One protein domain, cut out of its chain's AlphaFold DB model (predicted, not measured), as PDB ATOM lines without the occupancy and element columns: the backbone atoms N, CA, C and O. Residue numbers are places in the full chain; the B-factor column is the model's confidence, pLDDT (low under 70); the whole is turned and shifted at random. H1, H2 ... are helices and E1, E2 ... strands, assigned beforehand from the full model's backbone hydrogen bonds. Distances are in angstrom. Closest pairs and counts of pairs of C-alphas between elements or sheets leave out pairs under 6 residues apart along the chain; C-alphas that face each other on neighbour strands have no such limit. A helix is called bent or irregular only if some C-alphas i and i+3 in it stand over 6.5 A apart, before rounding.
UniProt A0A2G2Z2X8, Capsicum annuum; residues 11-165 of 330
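Overview. This is residues 11 to 165 of the 330 residues of a protein of Capsicum annuum (UniProt A0A2G2Z2X8). A twisted sheet of four strands is the core of three layers, helices on both faces of one sheet: H2 covers one face, H5 and H6 the other, and residues 11 to 27 of the long helix H1 stick out as an arm. H5 has a kink of 79 degrees near residue 108, and its residues before the kink reach beyond the sheet. The printed part has 155 residues, with six named helices and four named strands in the order H1 E1 H2 E2 H3 H4 H5 E3 H6 E4; the sheet runs E2 E1 E3 E4, parallel throughout, and the class is mixed. It is compact, with a radius of gyration of the C-alphas of 16.7 A, yet elongated, spanning 54 by 35 by 32 A.

Arrangement. Start at H1, residues 11 to 39, which touches no helix and only grazes the sheet with residues 28 to 36. Next find E1, residues 42 to 48, H2, residues 51 to 67, and E2, residues 72 to 77: a strand-helix-strand unit, two parallel neighbour strands with a helix between, its crossover right-handed. N 46 and O 75 are 2.8 A apart. H2 runs along the strands at a height over the sheet of 8.5 A. H3, residues 80 to 83, touches residues 54 to 61 of H2, the closest C-alphas being those of Ser 58 and Met 82 at 4.4 A. H4, residues 93 to 96, only grazes the sheet and touches H5, residues 101 to 125, with C-alphas 96 and 111 closest at 6.4 A. H5 lies over E2 and E1. E3, residues 129 to 133, H6, residues 136 to 152, and E4, residues 159 to 163, form a second such unit, also right-handed. Between the neighbour strands E3 and E1, N 131 and O 45 are within hydrogen-bond range at 2.8 A, and between the neighbour strands E4 and E3, N 161 and O 130 are within hydrogen-bond range at 2.8 A. H6 lies over E3 and touches H5 at a steep tilt of 43 degrees, the same way, with C-alphas 119 and 146 closest at 5.8 A. Every O i to N i+4 pair is within hydrogen-bond range in H2, but 22 of 25 are in H1, 16 of 21 in H5 and 12 of 13 in H6; H3 and H4 are too short for such a pair.

Along the chain. Find C-alpha 11 at (68.826, 59.621, 45.705); from there H1 runs 41.4 A to C-alpha 39. E1 spans 19.0 A, H2 24.3 A and H6 23.7 A. H5 spans 31.0 A and is irregular, with C-alphas 106 and 109 7.7 A apart. E4 ends at C-alpha 163, at (46.671, 37.453, 43.205).

Size, cuts and confidence. The two C-alphas farthest apart, those of Ser 11 and Pro 106, are 55.9 A apart. The printed part has no cut and no long link. Confidence is under 70 in residues 11 to 30 and 98 to 106.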
ATOM      1  N   SER A  11      69.343  59.903  44.352       39.16
ATOM      2  CA  SER A  11      68.826  59.621  45.705       39.16
ATOM      3  C   SER A  11      67.501  60.334  46.007       39.16
ATOM      4  O   SER A  11      66.589  59.721  46.560       39.16
ATOM      5  N   GLU A  12      67.328  61.592  45.587       34.88
ATOM      6  CA  GLU A  12      66.112  62.369  45.885       34.88
ATOM      7  C   GLU A  12      64.890  61.958  45.051       34.88
ATOM      8  O   GLU A  12      63.770  61.951  45.568       34.88
ATOM      9  N   ILE A  13      65.088  61.570  43.787       41.19
ATOM     10  CA  ILE A  13      64.006  61.103  42.901       41.19
ATOM     11  C   ILE A  13      63.487  59.737  43.379       41.19
ATOM     12  O   ILE A  13      62.274  59.540  43.478       41.19
ATOM     13  N   ASN A  14      64.387  58.843  43.805       42.84
ATOM     14  CA  ASN A  14      64.022  57.568  44.430       42.84
ATOM     15  C   ASN A  14      63.342  57.761  45.792       42.84
ATOM     16  O   ASN A  14      62.368  57.077  46.091       42.84
ATOM     17  N   MET A  15      63.781  58.726  46.609       33.72
ATOM     18  CA  MET A  15      63.147  59.019  47.899       33.72
ATOM     19  C   MET A  15      61.774  59.681  47.773       33.72
ATOM     20  O   MET A  15      60.901  59.393  48.592       33.72
ATOM     21  N   LYS A  16      61.545  60.551  46.779       33.91
ATOM     22  CA  LYS A  16      60.214  61.119  46.509       33.91
ATOM     23  C   LYS A  16      59.262  60.054  45.979       33.91
ATOM     24  O   LYS A  16      58.162  59.948  46.510       33.91
ATOM     25  N   LEU A  17      59.706  59.212  45.044       41.69
ATOM     26  CA  LEU A  17      58.918  58.091  44.528       41.69
ATOM     27  C   LEU A  17      58.619  57.061  45.631       41.69
ATOM     28  O   LEU A  17      57.469  56.671  45.803       41.69
ATOM     29  N   MET A  18      59.598  56.714  46.475       36.16
ATOM     30  CA  MET A  18      59.380  55.852  47.644       36.16
ATOM     31  C   MET A  18      58.516  56.502  48.734       36.16
ATOM     32  O   MET A  18      57.719  55.800  49.354       36.16
ATOM     33  N   ARG A  19      58.605  57.822  48.974       32.84
ATOM     34  CA  ARG A  19      57.686  58.546  49.883       32.84
ATOM     35  C   ARG A  19      56.275  58.604  49.325       32.84
ATOM     36  O   ARG A  19      55.338  58.555  50.112       32.84
ATOM     37  N   GLN A  20      56.119  58.709  48.009       34.88
ATOM     38  CA  GLN A  20      54.826  58.773  47.339       34.88
ATOM     39  C   GLN A  20      54.163  57.392  47.319       34.88
ATOM     40  O   GLN A  20      53.013  57.302  47.728       34.88
ATOM     41  N   ILE A  21      54.920  56.324  47.032       45.28
ATOM     42  CA  ILE A  21      54.490  54.919  47.153       45.28
ATOM     43  C   ILE A  21      54.166  54.561  48.616       45.28
ATOM     44  O   ILE A  21      53.105  54.009  48.891       45.28
ATOM     45  N   ARG A  22      55.011  54.930  49.594       33.28
ATOM     46  CA  ARG A  22      54.681  54.747  51.023       33.28
ATOM     47  C   ARG A  22      53.442  55.539  51.438       33.28
ATOM     48  O   ARG A  22      52.697  55.051  52.279       33.28
ATOM     49  N   ARG A  23      53.201  56.730  50.875       29.23
ATOM     50  CA  ARG A  23      52.006  57.541  51.170       29.23
ATOM     51  C   ARG A  23      50.726  56.912  50.623       29.23
ATOM     52  O   ARG A  23      49.744  56.906  51.353       29.23
ATOM     53  N   THR A  24      50.720  56.361  49.407       37.28
ATOM     54  CA  THR A  24      49.518  55.712  48.850       37.28
ATOM     55  C   THR A  24      49.185  54.396  49.550       37.28
ATOM     56  O   THR A  24      48.018  54.162  49.849       37.28
ATOM     57  N   PHE A  25      50.184  53.584  49.920       41.53
ATOM     58  CA  PHE A  25      49.942  52.384  50.735       41.53
ATOM     59  C   PHE A  25      49.510  52.725  52.156       41.53
ATOM     60  O   PHE A  25      48.528  52.180  52.641       41.53
ATOM     61  N   SER A  26      50.213  53.648  52.820       35.97
ATOM     62  CA  SER A  26      49.963  53.972  54.227       35.97
ATOM     63  C   SER A  26      48.586  54.581  54.479       35.97
ATOM     64  O   SER A  26      48.134  54.514  55.616       35.97
ATOM     65  N   VAL A  27      47.963  55.242  53.504       38.69
ATOM     66  CA  VAL A  27      46.644  55.872  53.698       38.69
ATOM     67  C   VAL A  27      45.512  54.874  53.420       38.69
ATOM     68  O   VAL A  27      44.493  54.910  54.099       38.69
ATOM     69  N   SER A  28      45.720  53.947  52.481       52.66
ATOM     70  CA  SER A  28      44.724  52.957  52.048       52.66
ATOM     71  C   SER A  28      44.721  51.672  52.898       52.66
ATOM     72  O   SER A  28      43.668  51.161  53.266       52.66
ATOM     73  N   SER A  29      45.889  51.155  53.302       54.06
ATOM     74  CA  SER A  29      45.948  49.954  54.151       54.06
ATOM     75  C   SER A  29      45.593  50.238  55.610       54.06
ATOM     76  O   SER A  29      44.973  49.394  56.255       54.06
ATOM     77  N   LYS A  30      45.934  51.436  56.117       57.31
ATOM     78  CA  LYS A  30      45.476  51.887  57.439       57.31
ATOM     79  C   LYS A  30      43.955  51.942  57.483       57.31
ATOM     80  O   LYS A  30      43.386  51.354  58.386       57.31
ATOM     81  N   SER A  31      43.301  52.483  56.448       71.31
ATOM     82  CA  SER A  31      41.839  52.564  56.439       71.31
ATOM     83  C   SER A  31      41.166  51.193  56.526       71.31
ATOM     84  O   SER A  31      40.213  51.050  57.274       71.31
ATOM     85  N   THR A  32      41.676  50.159  55.845       82.88
ATOM     86  CA  THR A  32      41.071  48.812  55.896       82.88
ATOM     87  C   THR A  32      41.164  48.190  57.289       82.88
ATOM     88  O   THR A  32      40.179  47.645  57.783       82.88
ATOM     89  N   VAL A  33      42.334  48.273  57.929       83.56
ATOM     90  CA  VAL A  33      42.523  47.768  59.298       83.56
ATOM     91  C   VAL A  33      41.725  48.608  60.295       83.56
ATOM     92  O   VAL A  33      41.161  48.048  61.226       83.56
ATOM     93  N   ASP A  34      41.614  49.918  60.075       86.25
ATOM     94  CA  ASP A  34      40.811  50.819  60.903       86.25
ATOM     95  C   ASP A  34      39.307  50.505  60.782       86.25
ATOM     96  O   ASP A  34      38.611  50.463  61.795       86.25
ATOM     97  N   PHE A  35      38.800  50.227  59.572       87.94
ATOM     98  CA  PHE A  35      37.417  49.781  59.354       87.94
ATOM     99  C   PHE A  35      37.162  48.418  60.000       87.94
ATOM    100  O   PHE A  35      36.188  48.274  60.731       87.94
ATOM    101  N   ALA A  36      38.069  47.455  59.812       91.25
ATOM    102  CA  ALA A  36      37.963  46.146  60.451       91.25
ATOM    103  C   ALA A  36      38.008  46.244  61.987       91.25
ATOM    104  O   ALA A  36      37.249  45.574  62.679       91.25
ATOM    105  N   SER A  37      38.854  47.125  62.524       91.81
ATOM    106  CA  SER A  37      38.939  47.419  63.959       91.81
ATOM    107  C   SER A  37      37.645  48.029  64.492       91.81
ATOM    108  O   SER A  37      37.148  47.612  65.536       91.81
ATOM    109  N   LYS A  38      37.064  48.983  63.753       91.88
ATOM    110  CA  LYS A  38      35.782  49.607  64.093       91.88
ATOM    111  C   LYS A  38      34.634  48.593  64.106       91.88
ATOM    112  O   LYS A  38      33.785  48.669  64.987       91.88
ATOM    113  N   ASP A  39      34.621  47.676  63.146       93.69
ATOM    114  CA  ASP A  39      33.582  46.652  63.017       93.69
ATOM    115  C   ASP A  39      33.833  45.439  63.935       93.69
ATOM    116  O   ASP A  39      32.933  44.633  64.154       93.69
ATOM    117  N   GLY A  40      35.042  45.309  64.495       96.06
ATOM    118  CA  GLY A  40      35.448  44.175  65.327       96.06
ATOM    119  C   GLY A  40      35.680  42.878  64.544       96.06
ATOM    120  O   GLY A  40      35.788  41.817  65.153       96.06
ATOM    121  N   GLU A  41      35.763  42.946  63.214       96.75
ATOM    122  CA  GLU A  41      35.900  41.797  62.317       96.75
ATOM    123  C   GLU A  41      36.573  42.174  60.989       96.75
ATOM    124  O   GLU A  41      36.547  43.320  60.548       96.75
ATOM    125  N   LEU A  42      37.140  41.191  60.289       96.88
ATOM    126  CA  LEU A  42      37.684  41.347  58.943       96.88
ATOM    127  C   LEU A  42      36.862  40.538  57.931       96.88
ATOM    128  O   LEU A  42      37.013  39.324  57.810       96.88
ATOM    129  N   ARG A  43      36.028  41.223  57.144       97.50
ATOM    130  CA  ARG A  43      35.271  40.641  56.030       97.50
ATOM    131  C   ARG A  43      36.082  40.659  54.731       97.50
ATOM    132  O   ARG A  43      36.411  41.732  54.216       97.50
ATOM    133  N   VAL A  44      36.372  39.482  54.180       98.12
ATOM    134  CA  VAL A  44      37.118  39.304  52.924       98.12
ATOM    135  C   VAL A  44      36.251  38.574  51.907       98.12
ATOM    136  O   VAL A  44      35.874  37.422  52.112       98.12
ATOM    137  N   PHE A  45      35.960  39.225  50.784       98.56
ATOM    138  CA  PHE A  45      35.279  38.569  49.673       98.56
ATOM    139  C   PHE A  45      36.313  38.019  48.693       98.56
ATOM    140  O   PHE A  45      37.068  38.788  48.091       98.56
ATOM    141  N   ILE A  46      36.370  36.699  48.536       98.50
ATOM    142  CA  ILE A  46      37.409  36.010  47.772       98.50
ATOM    143  C   ILE A  46      36.827  35.273  46.560       98.50
ATOM    144  O   ILE A  46      35.784  34.630  46.648       98.50
ATOM    145  N   VAL A  47      37.489  35.381  45.407       97.81
ATOM    146  CA  VAL A  47      37.064  34.745  44.151       97.81
ATOM    147  C   VAL A  47      38.229  33.982  43.531       97.81
ATOM    148  O   VAL A  47      39.210  34.589  43.102       97.81
ATOM    149  N   ALA A  48      38.081  32.665  43.428       95.12
ATOM    150  CA  ALA A  48      38.914  31.772  42.635       95.12
ATOM    151  C   ALA A  48      38.020  30.978  41.670       95.12
ATOM    152  O   ALA A  48      36.983  30.452  42.067       95.12
ATOM    153  N   GLY A  49      38.414  30.913  40.397       89.31
ATOM    154  CA  GLY A  49      37.661  30.197  39.359       89.31
ATOM    155  C   GLY A  49      38.289  28.877  38.922       89.31
ATOM    156  O   GLY A  49      37.827  28.275  37.963       89.31
ATOM    157  N   GLU A  50      39.393  28.461  39.541       87.75
ATOM    158  CA  GLU A  50      40.228  27.358  39.062       87.75
ATOM    159  C   GLU A  50      40.874  26.624  40.235       87.75
ATOM    160  O   GLU A  50      41.119  27.227  41.276       87.75
ATOM    161  N   VAL A  51      41.235  25.349  40.046       86.94
ATOM    162  CA  VAL A  51      41.863  24.511  41.087       86.94
ATOM    163  C   VAL A  51      43.175  25.116  41.607       86.94
ATOM    164  O   VAL A  51      43.435  25.113  42.808       86.94
ATOM    165  N   SER A  52      44.006  25.670  40.721       86.94
ATOM    166  CA  SER A  52      45.237  26.379  41.104       86.94
ATOM    167  C   SER A  52      44.937  27.601  41.978       86.94
ATOM    168  O   SER A  52      45.597  27.814  42.996       86.94
ATOM    169  N   GLY A  53      43.921  28.379  41.598       91.69
ATOM    170  CA  GLY A  53      43.450  29.532  42.356       91.69
ATOM    171  C   GLY A  53      42.836  29.145  43.700       91.69
ATOM    172  O   GLY A  53      43.086  29.827  44.686       91.69
ATOM    173  N   ASP A  54      42.108  28.031  43.768       93.00
ATOM    174  CA  ASP A  54      41.526  27.479  44.997       93.00
ATOM    175  C   ASP A  54      42.614  27.096  46.013       93.00
ATOM    176  O   ASP A  54      42.547  27.459  47.189       93.00
ATOM    177  N   ILE A  55      43.692  26.451  45.555       90.62
ATOM    178  CA  ILE A  55      44.842  26.125  46.411       90.62
ATOM    179  C   ILE A  55      45.484  27.404  46.965       90.62
ATOM    180  O   ILE A  55      45.685  27.510  48.178       90.62
ATOM    181  N   ILE A  56      45.772  28.394  46.113       94.06
ATOM    182  CA  ILE A  56      46.364  29.672  46.546       94.06
ATOM    183  C   ILE A  56      45.417  30.409  47.504       94.06
ATOM    184  O   ILE A  56      45.838  30.847  48.573       94.06
ATOM    185  N   GLY A  57      44.131  30.502  47.162       95.81
ATOM    186  CA  GLY A  57      43.109  31.144  47.982       95.81
ATOM    187  C   GLY A  57      42.996  30.504  49.362       95.81
ATOM    188  O   GLY A  57      42.985  31.219  50.362       95.81
ATOM    189  N   SER A  58      43.027  29.171  49.447       95.56
ATOM    190  CA  SER A  58      42.977  28.451  50.727       95.56
ATOM    191  C   SER A  58      44.171  28.770  51.643       95.56
ATOM    192  O   SER A  58      44.007  28.928  52.857       95.56
ATOM    193  N   ARG A  59      45.374  28.948  51.082       94.06
ATOM    194  CA  ARG A  59      46.582  29.344  51.832       94.06
ATOM    195  C   ARG A  59      46.505  30.782  52.321       94.06
ATOM    196  O   ARG A  59      46.885  31.063  53.461       94.06
ATOM    197  N   VAL A  60      45.957  31.678  51.498       95.50
ATOM    198  CA  VAL A  60      45.685  33.062  51.907       95.50
ATOM    199  C   VAL A  60      44.668  33.090  53.048       95.50
ATOM    200  O   VAL A  60      44.937  33.729  54.061       95.50
ATOM    201  N   MET A  61      43.557  32.354  52.942       97.31
ATOM    202  CA  MET A  61      42.553  32.253  54.011       97.31
ATOM    203  C   MET A  61      43.171  31.744  55.316       97.31
ATOM    204  O   MET A  61      43.036  32.387  56.355       97.31
ATOM    205  N   THR A  62      43.929  30.646  55.247       95.81
ATOM    206  CA  THR A  62      44.638  30.070  56.403       95.81
ATOM    207  C   THR A  62      45.570  31.090  57.060       95.81
ATOM    208  O   THR A  62      45.622  31.206  58.284       95.81
ATOM    209  N   SER A  63      46.324  31.835  56.249       94.44
ATOM    210  CA  SER A  63      47.279  32.826  56.744       94.44
ATOM    211  C   SER A  63      46.576  34.037  57.352       94.44
ATOM    212  O   SER A  63      47.003  34.518  58.396       94.44
ATOM    213  N   LEU A  64      45.475  34.499  56.757       95.25
ATOM    214  CA  LEU A  64      44.672  35.598  57.293       95.25
ATOM    215  C   LEU A  64      44.046  35.238  58.639       95.25
ATOM    216  O   LEU A  64      44.130  36.044  59.556       95.25
ATOM    217  N   ILE A  65      43.501  34.028  58.791       95.94
ATOM    218  CA  ILE A  65      42.966  33.549  60.077       95.94
ATOM    219  C   ILE A  65      44.050  33.582  61.165       95.94
ATOM    220  O   ILE A  65      43.779  33.971  62.295       95.94
ATOM    221  N   LYS A  66      45.290  33.197  60.830       95.62
ATOM    222  CA  LYS A  66      46.414  33.172  61.781       95.62
ATOM    223  C   LYS A  66      46.964  34.557  62.123       95.62
ATOM    224  O   LYS A  66      47.452  34.752  63.231       95.62
ATOM    225  N   LEU A  67      46.983  35.473  61.156       93.94
ATOM    226  CA  LEU A  67      47.656  36.772  61.278       93.94
ATOM    227  C   LEU A  67      46.712  37.912  61.669       93.94
ATOM    228  O   LEU A  67      47.183  38.941  62.152       93.94
ATOM    229  N   SER A  68      45.410  37.772  61.420       92.94
ATOM    230  CA  SER A  68      44.434  38.820  61.704       92.94
ATOM    231  C   SER A  68      44.263  39.007  63.214       92.94
ATOM    232  O   SER A  68      44.040  38.028  63.926       92.94
ATOM    233  N   PRO A  69      44.298  40.253  63.720       91.69
ATOM    234  CA  PRO A  69      43.964  40.542  65.112       91.69
ATOM    235  C   PRO A  69      42.450  40.460  65.393       91.69
ATOM    236  O   PRO A  69      42.045  40.548  66.548       91.69
ATOM    237  N   PHE A  70      41.622  40.297  64.355       94.06
ATOM    238  CA  PHE A  70      40.161  40.225  64.431       94.06
ATOM    239  C   PHE A  70      39.636  38.909  63.832       94.06
ATOM    240  O   PHE A  70      40.299  38.353  62.947       94.06
ATOM    241  N   PRO A  71      38.437  38.439  64.230       96.50
ATOM    242  CA  PRO A  71      37.730  37.364  63.535       96.50
ATOM    243  C   PRO A  71      37.650  37.628  62.029       96.50
ATOM    244  O   PRO A  71      37.345  38.744  61.609       96.50
ATOM    245  N   VAL A  72      37.949  36.616  61.210       97.50
ATOM    246  CA  VAL A  72      37.945  36.740  59.746       97.50
ATOM    247  C   VAL A  72      36.745  36.001  59.172       97.50
ATOM    248  O   VAL A  72      36.557  34.816  59.444       97.50
ATOM    249  N   HIS A  73      35.969  36.688  58.340       97.75
ATOM    250  CA  HIS A  73      34.813  36.131  57.648       97.75
ATOM    251  C   HIS A  73      35.043  36.138  56.141       97.75
ATOM    252  O   HIS A  73      35.463  37.148  55.569       97.75
ATOM    253  N   PHE A  74      34.734  35.013  55.499       98.31
ATOM    254  CA  PHE A  74      34.919  34.825  54.066       98.31
ATOM    255  C   PHE A  74      33.584  34.614  53.357       98.31
ATOM    256  O   PHE A  74      32.735  33.855  53.820       98.31
ATOM    257  N   ALA A  75      33.437  35.239  52.194       98.38
ATOM    258  CA  ALA A  75      32.360  34.973  51.245       98.38
ATOM    259  C   ALA A  75      32.909  35.015  49.815       98.38
ATOM    260  O   ALA A  75      33.947  35.627  49.567       98.38
ATOM    261  N   GLY A  76      32.223  34.375  48.870       97.75
ATOM    262  CA  GLY A  76      32.566  34.462  47.451       97.75
ATOM    263  C   GLY A  76      32.599  33.113  46.745       97.75
ATOM    264  O   GLY A  76      31.724  32.276  46.949       97.75
ATOM    265  N   VAL A  77      33.564  32.927  45.850       97.31
ATOM    266  CA  VAL A  77      33.637  31.764  44.955       97.31
ATOM    267  C   VAL A  77      34.979  31.071  45.146       97.31
ATOM    268  O   VAL A  77      36.021  31.723  45.143       97.31
ATOM    269  N   GLY A  78      34.953  29.756  45.304       95.25
ATOM    270  CA  GLY A  78      36.141  28.934  45.487       95.25
ATOM    271  C   GLY A  78      35.804  27.458  45.350       95.25
ATOM    272  O   GLY A  78      34.639  27.091  45.186       95.25
ATOM    273  N   GLY A  79      36.834  26.625  45.395       92.19
ATOM    274  CA  GLY A  79      36.712  25.179  45.303       92.19
ATOM    275  C   GLY A  79      36.772  24.504  46.668       92.19
ATOM    276  O   GLY A  79      36.546  25.102  47.721       92.19
ATOM    277  N   ASN A  80      37.082  23.211  46.641       91.38
ATOM    278  CA  ASN A  80      37.107  22.363  47.828       91.38
ATOM    279  C   ASN A  80      38.157  22.810  48.862       91.38
ATOM    280  O   ASN A  80      37.930  22.685  50.065       91.38
ATOM    281  N   MET A  81      39.308  23.330  48.426       91.62
ATOM    282  CA  MET A  81      40.377  23.736  49.339       91.62
ATOM    283  C   MET A  81      39.993  24.984  50.131       91.62
ATOM    284  O   MET A  81      40.224  25.015  51.339       91.62
ATOM    285  N   MET A  82      39.368  25.978  49.497       95.94
ATOM    286  CA  MET A  82      38.827  27.152  50.187       95.94
ATOM    287  C   MET A  82      37.631  26.785  51.072       95.94
ATOM    288  O   MET A  82      37.539  27.277  52.197       95.94
ATOM    289  N   SER A  83      36.767  25.860  50.635       95.81
ATOM    290  CA  SER A  83      35.653  25.372  51.462       95.81
ATOM    291  C   SER A  83      36.122  24.735  52.772       95.81
ATOM    292  O   SER A  83      35.567  25.012  53.833       95.81
ATOM    293  N   LYS A  84      37.218  23.965  52.741       94.88
ATOM    294  CA  LYS A  84      37.851  23.407  53.952       94.88
ATOM    295  C   LYS A  84      38.368  24.471  54.928       94.88
ATOM    296  O   LYS A  84      38.567  24.155  56.095       94.88
ATOM    297  N   GLN A  85      38.583  25.705  54.470       95.81
ATOM    298  CA  GLN A  85      38.980  26.844  55.308       95.81
ATOM    299  C   GLN A  85      37.783  27.696  55.768       95.81
ATOM    300  O   GLN A  85      37.976  28.795  56.281       95.81
ATOM    301  N   GLY A  86      36.550  27.209  55.586       94.62
ATOM    302  CA  GLY A  86      35.332  27.871  56.055       94.62
ATOM    303  C   GLY A  86      34.645  28.768  55.024       94.62
ATOM    304  O   GLY A  86      33.732  29.505  55.390       94.62
ATOM    305  N   LEU A  87      35.041  28.722  53.745       97.19
ATOM    306  CA  LEU A  87      34.263  29.365  52.685       97.19
ATOM    307  C   LEU A  87      33.005  28.541  52.388       97.19
ATOM    308  O   LEU A  87      33.086  27.334  52.192       97.19
ATOM    309  N   ASN A  88      31.854  29.198  52.271       95.31
ATOM    310  CA  ASN A  88      30.680  28.610  51.632       95.31
ATOM    311  C   ASN A  88      30.548  29.194  50.212       95.31
ATOM    312  O   ASN A  88      30.159  30.361  50.090       95.31
ATOM    313  N   PRO A  89      30.929  28.460  49.146       94.25
ATOM    314  CA  PRO A  89      30.923  29.001  47.792       94.25
ATOM    315  C   PRO A  89      29.512  29.374  47.331       94.25
ATOM    316  O   PRO A  89      28.566  28.609  47.504       94.25
ATOM    317  N   LEU A  90      29.378  30.525  46.669       95.75
ATOM    318  CA  LEU A  90      28.100  30.980  46.098       95.75
ATOM    319  C   LEU A  90      27.542  30.017  45.038       95.75
ATOM    320  O   LEU A  90      26.333  29.942  44.822       95.75
ATOM    321  N   PHE A  91      28.438  29.338  44.331       93.69
ATOM    322  CA  PHE A  91      28.167  28.363  43.282       93.69
ATOM    323  C   PHE A  91      29.459  27.571  42.989       93.69
ATOM    324  O   PHE A  91      30.534  28.003  43.422       93.69
ATOM    325  N   PRO A  92      29.387  26.443  42.255       89.50
ATOM    326  CA  PRO A  92      30.575  25.688  41.848       89.50
ATOM    327  C   PRO A  92      31.551  26.556  41.042       89.50
ATOM    328  O   PRO A  92      31.141  27.211  40.082       89.50
ATOM    329  N   MET A  93      32.838  26.579  41.404       88.25
ATOM    330  CA  MET A  93      33.840  27.422  40.723       88.25
ATOM    331  C   MET A  93      33.991  27.082  39.229       88.25
ATOM    332  O   MET A  93      34.377  27.936  38.432       88.25
ATOM    333  N   GLU A  94      33.627  25.861  38.837       81.44
ATOM    334  CA  GLU A  94      33.600  25.372  37.460       81.44
ATOM    335  C   GLU A  94      32.711  26.235  36.553       81.44
ATOM    336  O   GLU A  94      33.030  26.407  35.376       81.44
ATOM    337  N   ASP A  95      31.657  26.851  37.100       84.25
ATOM    338  CA  ASP A  95      30.746  27.731  36.357       84.25
ATOM    339  C   ASP A  95      31.432  29.008  35.841       84.25
ATOM    340  O   ASP A  95      30.916  29.676  34.941       84.25
ATOM    341  N   ILE A  96      32.585  29.371  36.415       84.06
ATOM    342  CA  ILE A  96      33.388  30.536  36.018       84.06
ATOM    343  C   ILE A  96      34.782  30.153  35.501       84.06
ATOM    344  O   ILE A  96      35.543  31.039  35.108       84.06
ATOM    345  N   ALA A  97      35.097  28.855  35.425       71.69
ATOM    346  CA  ALA A  97      36.392  28.299  35.013       71.69
ATOM    347  C   ALA A  97      36.666  28.367  33.492       71.69
ATOM    348  O   ALA A  97      37.542  27.668  32.975       71.69
ATOM    349  N   VAL A  98      35.906  29.172  32.743       62.28
ATOM    350  CA  VAL A  98      35.925  29.162  31.274       62.28
ATOM    351  C   VAL A  98      37.085  30.001  30.730       62.28
ATOM    352  O   VAL A  98      37.114  31.228  30.872       62.28
ATOM    353  N   MET A  99      38.022  29.338  30.052       55.22
ATOM    354  CA  MET A  99      39.010  29.975  29.177       55.22
ATOM    355  C   MET A  99      38.519  29.934  27.721       55.22
ATOM    356  O   MET A  99      37.628  29.170  27.400       55.22
ATOM    357  N   GLY A 100      39.059  30.798  26.853       54.34
ATOM    358  CA  GLY A 100      38.748  30.806  25.415       54.34
ATOM    359  C   GLY A 100      37.515  31.631  25.003       54.34
ATOM    360  O   GLY A 100      36.452  31.579  25.613       54.34
ATOM    361  N   ILE A 101      37.641  32.416  23.923       51.41
ATOM    362  CA  ILE A 101      36.528  33.208  23.353       51.41
ATOM    363  C   ILE A 101      35.437  32.291  22.772       51.41
ATOM    364  O   ILE A 101      34.252  32.580  22.913       51.41
ATOM    365  N   TRP A 102      35.843  31.182  22.146       50.06
ATOM    366  CA  TRP A 102      34.948  30.232  21.476       50.06
ATOM    367  C   TRP A 102      34.210  29.311  22.450       50.06
ATOM    368  O   TRP A 102      33.045  28.992  22.237       50.06
ATOM    369  N   GLU A 103      34.867  28.937  23.546       60.22
ATOM    370  CA  GLU A 103      34.330  28.046  24.582       60.22
ATOM    371  C   GLU A 103      33.344  28.774  25.509       60.22
ATOM    372  O   GLU A 103      32.499  28.139  26.133       60.22
ATOM    373  N   LEU A 104      33.382  30.113  25.541       61.09
ATOM    374  CA  LEU A 104      32.447  30.937  26.306       61.09
ATOM    375  C   LEU A 104      31.062  31.033  25.653       61.09
ATOM    376  O   LEU A 104      30.083  31.173  26.378       61.09
ATOM    377  N   LEU A 105      30.957  30.965  24.318       64.94
ATOM    378  CA  LEU A 105      29.709  31.215  23.576       64.94
ATOM    379  C   LEU A 105      28.481  30.450  24.115       64.94
ATOM    380  O   LEU A 105      27.478  31.114  24.392       64.94
ATOM    381  N   PRO A 106      28.528  29.117  24.330       69.38
ATOM    382  CA  PRO A 106      27.382  28.383  24.876       69.38
ATOM    383  C   PRO A 106      27.078  28.723  26.344       69.38
ATOM    384  O   PRO A 106      25.933  28.611  26.774       69.38
ATOM    385  N   TYR A 107      28.070  29.195  27.104       73.44
ATOM    386  CA  TYR A 107      27.954  29.488  28.537       73.44
ATOM    387  C   TYR A 107      27.857  30.988  28.850       73.44
ATOM    388  O   TYR A 107      27.851  31.378  30.016       73.44
ATOM    389  N   LEU A 108      27.735  31.860  27.841       79.06
ATOM    390  CA  LEU A 108      27.701  33.318  28.020       79.06
ATOM    391  C   LEU A 108      26.593  33.768  28.976       79.06
ATOM    392  O   LEU A 108      26.805  34.667  29.793       79.06
ATOM    393  N   ASN A 109      25.413  33.151  28.878       84.00
ATOM    394  CA  ASN A 109      24.289  33.471  29.754       84.00
ATOM    395  C   ASN A 109      24.589  33.075  31.199       84.00
ATOM    396  O   ASN A 109      24.424  33.900  32.095       84.00
ATOM    397  N   GLN A 110      25.099  31.861  31.419       86.06
ATOM    398  CA  GLN A 110      25.501  31.397  32.746       86.06
ATOM    399  C   GLN A 110      26.589  32.299  33.328       86.06
ATOM    400  O   GLN A 110      26.438  32.785  34.442       86.06
ATOM    401  N   PHE A 111      27.619  32.631  32.548       87.88
ATOM    402  CA  PHE A 111      28.685  33.540  32.960       87.88
ATOM    403  C   PHE A 111      28.143  34.906  33.399       87.88
ATOM    404  O   PHE A 111      28.541  35.426  34.439       87.88
ATOM    405  N   ARG A 112      27.213  35.498  32.635       89.88
ATOM    406  CA  ARG A 112      26.574  36.778  32.995       89.88
ATOM    407  C   ARG A 112      25.758  36.668  34.281       89.88
ATOM    408  O   ARG A 112      25.829  37.569  35.111       89.88
ATOM    409  N   VAL A 113      25.009  35.576  34.449       93.38
ATOM    410  CA  VAL A 113      24.236  35.307  35.670       93.38
ATOM    411  C   VAL A 113      25.168  35.163  36.869       93.38
ATOM    412  O   VAL A 113      24.956  35.838  37.872       93.38
ATOM    413  N   ARG A 114      26.238  34.367  36.755       95.12
ATOM    414  CA  ARG A 114      27.233  34.186  37.820       95.12
ATOM    415  C   ARG A 114      27.945  35.484  38.164       95.12
ATOM    416  O   ARG A 114      28.058  35.810  39.335       95.12
ATOM    417  N   LEU A 115      28.329  36.274  37.162       95.50
ATOM    418  CA  LEU A 115      28.921  37.593  37.374       95.50
ATOM    419  C   LEU A 115      27.986  38.505  38.180       95.50
ATOM    420  O   LEU A 115      28.426  39.123  39.147       95.50
ATOM    421  N   LYS A 116      26.699  38.560  37.813       96.44
ATOM    422  CA  LYS A 116      25.690  39.339  38.541       96.44
ATOM    423  C   LYS A 116      25.520  38.835  39.978       96.44
ATOM    424  O   LYS A 116      25.594  39.640  40.899       96.44
ATOM    425  N   GLN A 117      25.382  37.521  40.170       97.56
ATOM    426  CA  GLN A 117      25.275  36.899  41.495       97.56
ATOM    427  C   GLN A 117      26.487  37.215  42.380       97.56
ATOM    428  O   GLN A 117      26.319  37.553  43.547       97.56
ATOM    429  N   THR A 118      27.707  37.154  41.837       98.00
ATOM    430  CA  THR A 118      28.924  37.494  42.586       98.00
ATOM    431  C   THR A 118      28.947  38.967  42.992       98.00
ATOM    432  O   THR A 118      29.342  39.271  44.114       98.00
ATOM    433  N   ILE A 119      28.503  39.885  42.124       98.06
ATOM    434  CA  ILE A 119      28.412  41.320  42.452       98.06
ATOM    435  C   ILE A 119      27.382  41.557  43.560       98.06
ATOM    436  O   ILE A 119      27.699  42.211  44.548       98.06
ATOM    437  N   GLU A 120      26.174  41.008  43.426       97.94
ATOM    438  CA  GLU A 120      25.102  41.162  44.419       97.94
ATOM    439  C   GLU A 120      25.503  40.586  45.782       97.94
ATOM    440  O   GLU A 120      25.286  41.223  46.815       97.94
ATOM    441  N   ALA A 121      26.160  39.425  45.788       98.31
ATOM    442  CA  ALA A 121      26.691  38.820  47.001       98.31
ATOM    443  C   ALA A 121      27.803  39.669  47.632       98.31
ATOM    444  O   ALA A 121      27.806  39.851  48.846       98.31
ATOM    445  N   ALA A 122      28.723  40.222  46.833       98.19
ATOM    446  CA  ALA A 122      29.782  41.093  47.341       98.19
ATOM    447  C   ALA A 122      29.212  42.376  47.957       98.19
ATOM    448  O   ALA A 122      29.625  42.761  49.045       98.19
ATOM    449  N   LEU A 123      28.232  43.008  47.308       97.19
ATOM    450  CA  LEU A 123      27.569  44.198  47.845       97.19
ATOM    451  C   LEU A 123      26.824  43.888  49.148       97.19
ATOM    452  O   LEU A 123      26.956  44.631  50.116       97.19
ATOM    453  N   SER A 124      26.102  42.765  49.196       97.19
ATOM    454  CA  SER A 124      25.356  42.338  50.389       97.19
ATOM    455  C   SER A 124      26.275  41.978  51.558       97.19
ATOM    456  O   SER A 124      25.943  42.234  52.710       97.19
ATOM    457  N   PHE A 125      27.443  41.401  51.268       97.38
ATOM    458  CA  PHE A 125      28.436  41.021  52.272       97.38
ATOM    459  C   PHE A 125      29.215  42.219  52.844       97.38
ATOM    460  O   PHE A 125      29.834  42.097  53.897       97.38
ATOM    461  N   ASN A 126      29.194  43.374  52.164       95.75
ATOM    462  CA  ASN A 126      29.897  44.599  52.562       95.75
ATOM    463  C   ASN A 126      31.366  44.362  53.008       95.75
ATOM    464  O   ASN A 126      31.733  44.655  54.153       95.75
ATOM    465  N   PRO A 127      32.216  43.770  52.150       96.75
ATOM    466  CA  PRO A 127      33.573  43.385  52.515       96.75
ATOM    467  C   PRO A 127      34.465  44.595  52.778       96.75
ATOM    468  O   PRO A 127      34.332  45.632  52.138       96.75
ATOM    469  N   HIS A 128      35.465  44.417  53.641       96.00
ATOM    470  CA  HIS A 128      36.574  45.365  53.761       96.00
ATOM    471  C   HIS A 128      37.537  45.235  52.577       96.00
ATOM    472  O   HIS A 128      38.121  46.218  52.116       96.00
ATOM    473  N   VAL A 129      37.697  44.007  52.074       96.88
ATOM    474  CA  VAL A 129      38.639  43.668  51.005       96.88
ATOM    475  C   VAL A 129      38.003  42.707  50.010       96.88
ATOM    476  O   VAL A 129      37.385  41.715  50.396       96.88
ATOM    477  N   ILE A 130      38.227  42.967  48.724       98.31
ATOM    478  CA  ILE A 130      38.008  42.009  47.642       98.31
ATOM    479  C   ILE A 130      39.351  41.403  47.248       98.31
ATOM    480  O   ILE A 130      40.290  42.132  46.929       98.31
ATOM    481  N   LEU A 131      39.430  40.077  47.204       98.31
ATOM    482  CA  LEU A 131      40.584  39.346  46.702       98.31
ATOM    483  C   LEU A 131      40.168  38.442  45.542       98.31
ATOM    484  O   LEU A 131      39.372  37.526  45.697       98.31
ATOM    485  N   THR A 132      40.753  38.659  44.373       97.88
ATOM    486  CA  THR A 132      40.614  37.734  43.239       97.88
ATOM    487  C   THR A 132      41.900  36.942  43.060       97.88
ATOM    488  O   THR A 132      42.980  37.503  43.228       97.88
ATOM    489  N   VAL A 133      41.803  35.660  42.718       95.88
ATOM    490  CA  VAL A 133      42.949  34.761  42.535       95.88
ATOM    491  C   VAL A 133      42.890  34.163  41.131       95.88
ATOM    492  O   VAL A 133      42.011  33.358  40.827       95.88
ATOM    493  N   ASP A 134      43.819  34.585  40.274       90.75
ATOM    494  CA  ASP A 134      43.866  34.249  38.846       90.75
ATOM    495  C   ASP A 134      42.498  34.434  38.137       90.75
ATOM    496  O   ASP A 134      41.813  35.439  38.368       90.75
ATOM    497  N   ALA A 135      42.106  33.528  37.228       85.31
ATOM    498  CA  ALA A 135      40.828  33.544  36.504       85.31
ATOM    499  C   ALA A 135      40.499  34.915  35.869       85.31
ATOM    500  O   ALA A 135      39.360  35.390  35.880       85.31
ATOM    501  N   LYS A 136      41.522  35.576  35.306       85.94
ATOM    502  CA  LYS A 136      41.530  36.999  34.890       85.94
ATOM    503  C   LYS A 136      40.313  37.429  34.071       85.94
ATOM    504  O   LYS A 136      39.832  38.552  34.220       85.94
ATOM    505  N   GLY A 137      39.801  36.544  33.215       85.31
ATOM    506  CA  GLY A 137      38.609  36.800  32.409       85.31
ATOM    507  C   GLY A 137      37.360  37.092  33.249       85.31
ATOM    508  O   GLY A 137      36.634  38.039  32.941       85.31
ATOM    509  N   PHE A 138      37.117  36.315  34.303       91.31
ATOM    510  CA  PHE A 138      36.023  36.552  35.243       91.31
ATOM    511  C   PHE A 138      36.400  37.636  36.254       91.31
ATOM    512  O   PHE A 138      35.696  38.640  36.362       91.31
ATOM    513  N   SER A 139      37.559  37.488  36.903       94.06
ATOM    514  CA  SER A 139      38.043  38.371  37.967       94.06
ATOM    515  C   SER A 139      38.027  39.846  37.564       94.06
ATOM    516  O   SER A 139      37.441  40.668  38.261       94.06
ATOM    517  N   PHE A 140      38.576  40.214  36.402       93.38
ATOM    518  CA  PHE A 140      38.618  41.625  35.997       93.38
ATOM    519  C   PHE A 140      37.260  42.188  35.591       93.38
ATOM    520  O   PHE A 140      37.008  43.371  35.812       93.38
ATOM    521  N   ARG A 141      36.357  41.363  35.044       94.38
ATOM    522  CA  ARG A 141      34.973  41.792  34.803       94.38
ATOM    523  C   ARG A 141      34.268  42.034  36.134       94.38
ATOM    524  O   ARG A 141      33.688  43.100  36.305       94.38
ATOM    525  N   PHE A 142      34.387  41.107  37.080       96.94
ATOM    526  CA  PHE A 142      33.834  41.247  38.425       96.94
ATOM    527  C   PHE A 142      34.320  42.526  39.114       96.94
ATOM    528  O   PHE A 142      33.493  43.366  39.458       96.94
ATOM    529  N   LEU A 143      35.635  42.736  39.219       97.50
ATOM    530  CA  LEU A 143      36.200  43.924  39.867       97.50
ATOM    531  C   LEU A 143      35.749  45.229  39.197       97.50
ATOM    532  O   LEU A 143      35.385  46.188  39.880       97.50
ATOM    533  N   LYS A 144      35.743  45.268  37.858       96.81
ATOM    534  CA  LYS A 144      35.311  46.445  37.094       96.81
ATOM    535  C   LYS A 144      33.833  46.762  37.319       96.81
ATOM    536  O   LYS A 144      33.492  47.921  37.546       96.81
ATOM    537  N   HIS A 145      32.967  45.753  37.245       97.31
ATOM    538  CA  HIS A 145      31.532  45.936  37.441       97.31
ATOM    539  C   HIS A 145      31.200  46.286  38.892       97.31
ATOM    540  O   HIS A 145      30.447  47.227  39.104       97.31
ATOM    541  N   LEU A 146      31.821  45.623  39.872       97.88
ATOM    542  CA  LEU A 146      31.641  45.936  41.289       97.88
ATOM    543  C   LEU A 146      31.998  47.398  41.583       97.88
ATOM    544  O   LEU A 146      31.192  48.117  42.167       97.88
ATOM    545  N   ARG A 147      33.158  47.872  41.101       96.00
ATOM    546  CA  ARG A 147      33.565  49.271  41.296       96.00
ATOM    547  C   ARG A 147      32.580  50.251  40.669       96.00
ATOM    548  O   ARG A 147      32.214  51.237  41.303       96.00
ATOM    549  N   ALA A 148      32.143  49.978  39.440       96.69
ATOM    550  CA  ALA A 148      31.154  50.806  38.761       96.69
ATOM    551  C   ALA A 148      29.826  50.852  39.533       96.69
ATOM    552  O   ALA A 148      29.258  51.929  39.690       96.69
ATOM    553  N   THR A 149      29.360  49.716  40.062       96.25
ATOM    554  CA  THR A 149      28.131  49.645  40.857       96.25
ATOM    555  C   THR A 149      28.255  50.403  42.177       96.25
ATOM    556  O   THR A 149      27.350  51.169  42.499       96.25
ATOM    557  N   CYS A 150      29.376  50.290  42.899       94.00
ATOM    558  CA  CYS A 150      29.608  51.088  44.108       94.00
ATOM    559  C   CYS A 150      29.546  52.593  43.809       94.00
ATOM    560  O   CYS A 150      28.846  53.324  44.502       94.00
ATOM    561  N   VAL A 151      30.203  53.051  42.734       93.50
ATOM    562  CA  VAL A 151      30.165  54.462  42.310       93.50
ATOM    563  C   VAL A 151      28.739  54.905  41.970       93.50
ATOM    564  O   VAL A 151      28.311  55.969  42.408       93.50
ATOM    565  N   GLN A 152      27.987  54.090  41.226       95.31
ATOM    566  CA  GLN A 152      26.593  54.381  40.866       95.31
ATOM    567  C   GLN A 152      25.669  54.474  42.085       95.31
ATOM    568  O   GLN A 152      24.734  55.269  42.079       95.31
ATOM    569  N   GLN A 153      25.929  53.678  43.124       94.44
ATOM    570  CA  GLN A 153      25.148  53.657  44.364       94.44
ATOM    571  C   GLN A 153      25.663  54.648  45.422       94.44
ATOM    572  O   GLN A 153      25.124  54.692  46.524       94.44
ATOM    573  N   GLY A 154      26.703  55.438  45.123       91.94
ATOM    574  CA  GLY A 154      27.316  56.358  46.089       91.94
ATOM    575  C   GLY A 154      28.019  55.654  47.258       91.94
ATOM    576  O   GLY A 154      28.231  56.261  48.305       91.94
ATOM    577  N   MET A 155      28.372  54.378  47.095       89.62
ATOM    578  CA  MET A 155      29.063  53.572  48.096       89.62
ATOM    579  C   MET A 155      30.580  53.702  47.960       89.62
ATOM    580  O   MET A 155      31.129  53.822  46.862       89.62
ATOM    581  N   VAL A 156      31.279  53.587  49.087       87.94
ATOM    582  CA  VAL A 156      32.736  53.439  49.085       87.94
ATOM    583  C   VAL A 156      33.080  52.039  48.578       87.94
ATOM    584  O   VAL A 156      32.653  51.044  49.156       87.94
ATOM    585  N   SER A 157      33.843  51.957  47.486       90.56
ATOM    586  CA  SER A 157      34.324  50.669  46.977       90.56
ATOM    587  C   SER A 157      35.375  50.093  47.935       90.56
ATOM    588  O   SER A 157      36.309  50.817  48.291       90.56
ATOM    589  N   PRO A 158      35.299  48.798  48.293       93.81
ATOM    590  CA  PRO A 158      36.369  48.118  49.019       93.81
ATOM    591  C   PRO A 158      37.651  48.059  48.187       93.81
ATOM    592  O   PRO A 158      37.607  48.182  46.956       93.81
ATOM    593  N   LEU A 159      38.788  47.813  48.843       95.19
ATOM    594  CA  LEU A 159      40.051  47.614  48.137       95.19
ATOM    595  C   LEU A 159      40.036  46.311  47.343       95.19
ATOM    596  O   LEU A 159      39.655  45.257  47.851       95.19
ATOM    597  N   HIS A 160      40.474  46.386  46.092       97.38
ATOM    598  CA  HIS A 160      40.531  45.283  45.150       97.38
ATOM    599  C   HIS A 160      41.970  44.797  44.995       97.38
ATOM    600  O   HIS A 160      42.803  45.448  44.359       97.38
ATOM    601  N   PHE A 161      42.236  43.612  45.531       97.69
ATOM    602  CA  PHE A 161      43.484  42.886  45.357       97.69
ATOM    603  C   PHE A 161      43.327  41.803  44.287       97.69
ATOM    604  O   PHE A 161      42.298  41.121  44.194       97.69
ATOM    605  N   HIS A 162      44.374  41.616  43.489       97.38
ATOM    606  CA  HIS A 162      44.465  40.522  42.527       97.38
ATOM    607  C   HIS A 162      45.734  39.702  42.758       97.38
ATOM    608  O   HIS A 162      46.837  40.239  42.705       97.38
ATOM    609  N   TYR A 163      45.585  38.406  43.007       96.38
ATOM    610  CA  TYR A 163      46.671  37.453  43.205       96.38
ATOM    611  C   TYR A 163      46.943  36.701  41.902       96.38
ATOM    612  O   TYR A 163      46.008  36.212  41.274       96.38
ATOM    613  N   VAL A 164      48.229  36.558  41.560       93.75
ATOM    614  CA  VAL A 164      48.760  36.013  40.299       93.75
ATOM    615  C   VAL A 164      48.647  37.037  39.175       93.75
ATOM    616  O   VAL A 164      47.581  37.281  38.613       93.75
ATOM    617  N   ALA A 165      49.778  37.644  38.819       89.56
ATOM    618  CA  ALA A 165      49.801  38.723  37.844       89.56
ATOM    619  C   ALA A 165      49.292  38.273  36.456       89.56
ATOM    620  O   ALA A 165      49.464  37.121  36.035       89.56
TER     621      ALA A 165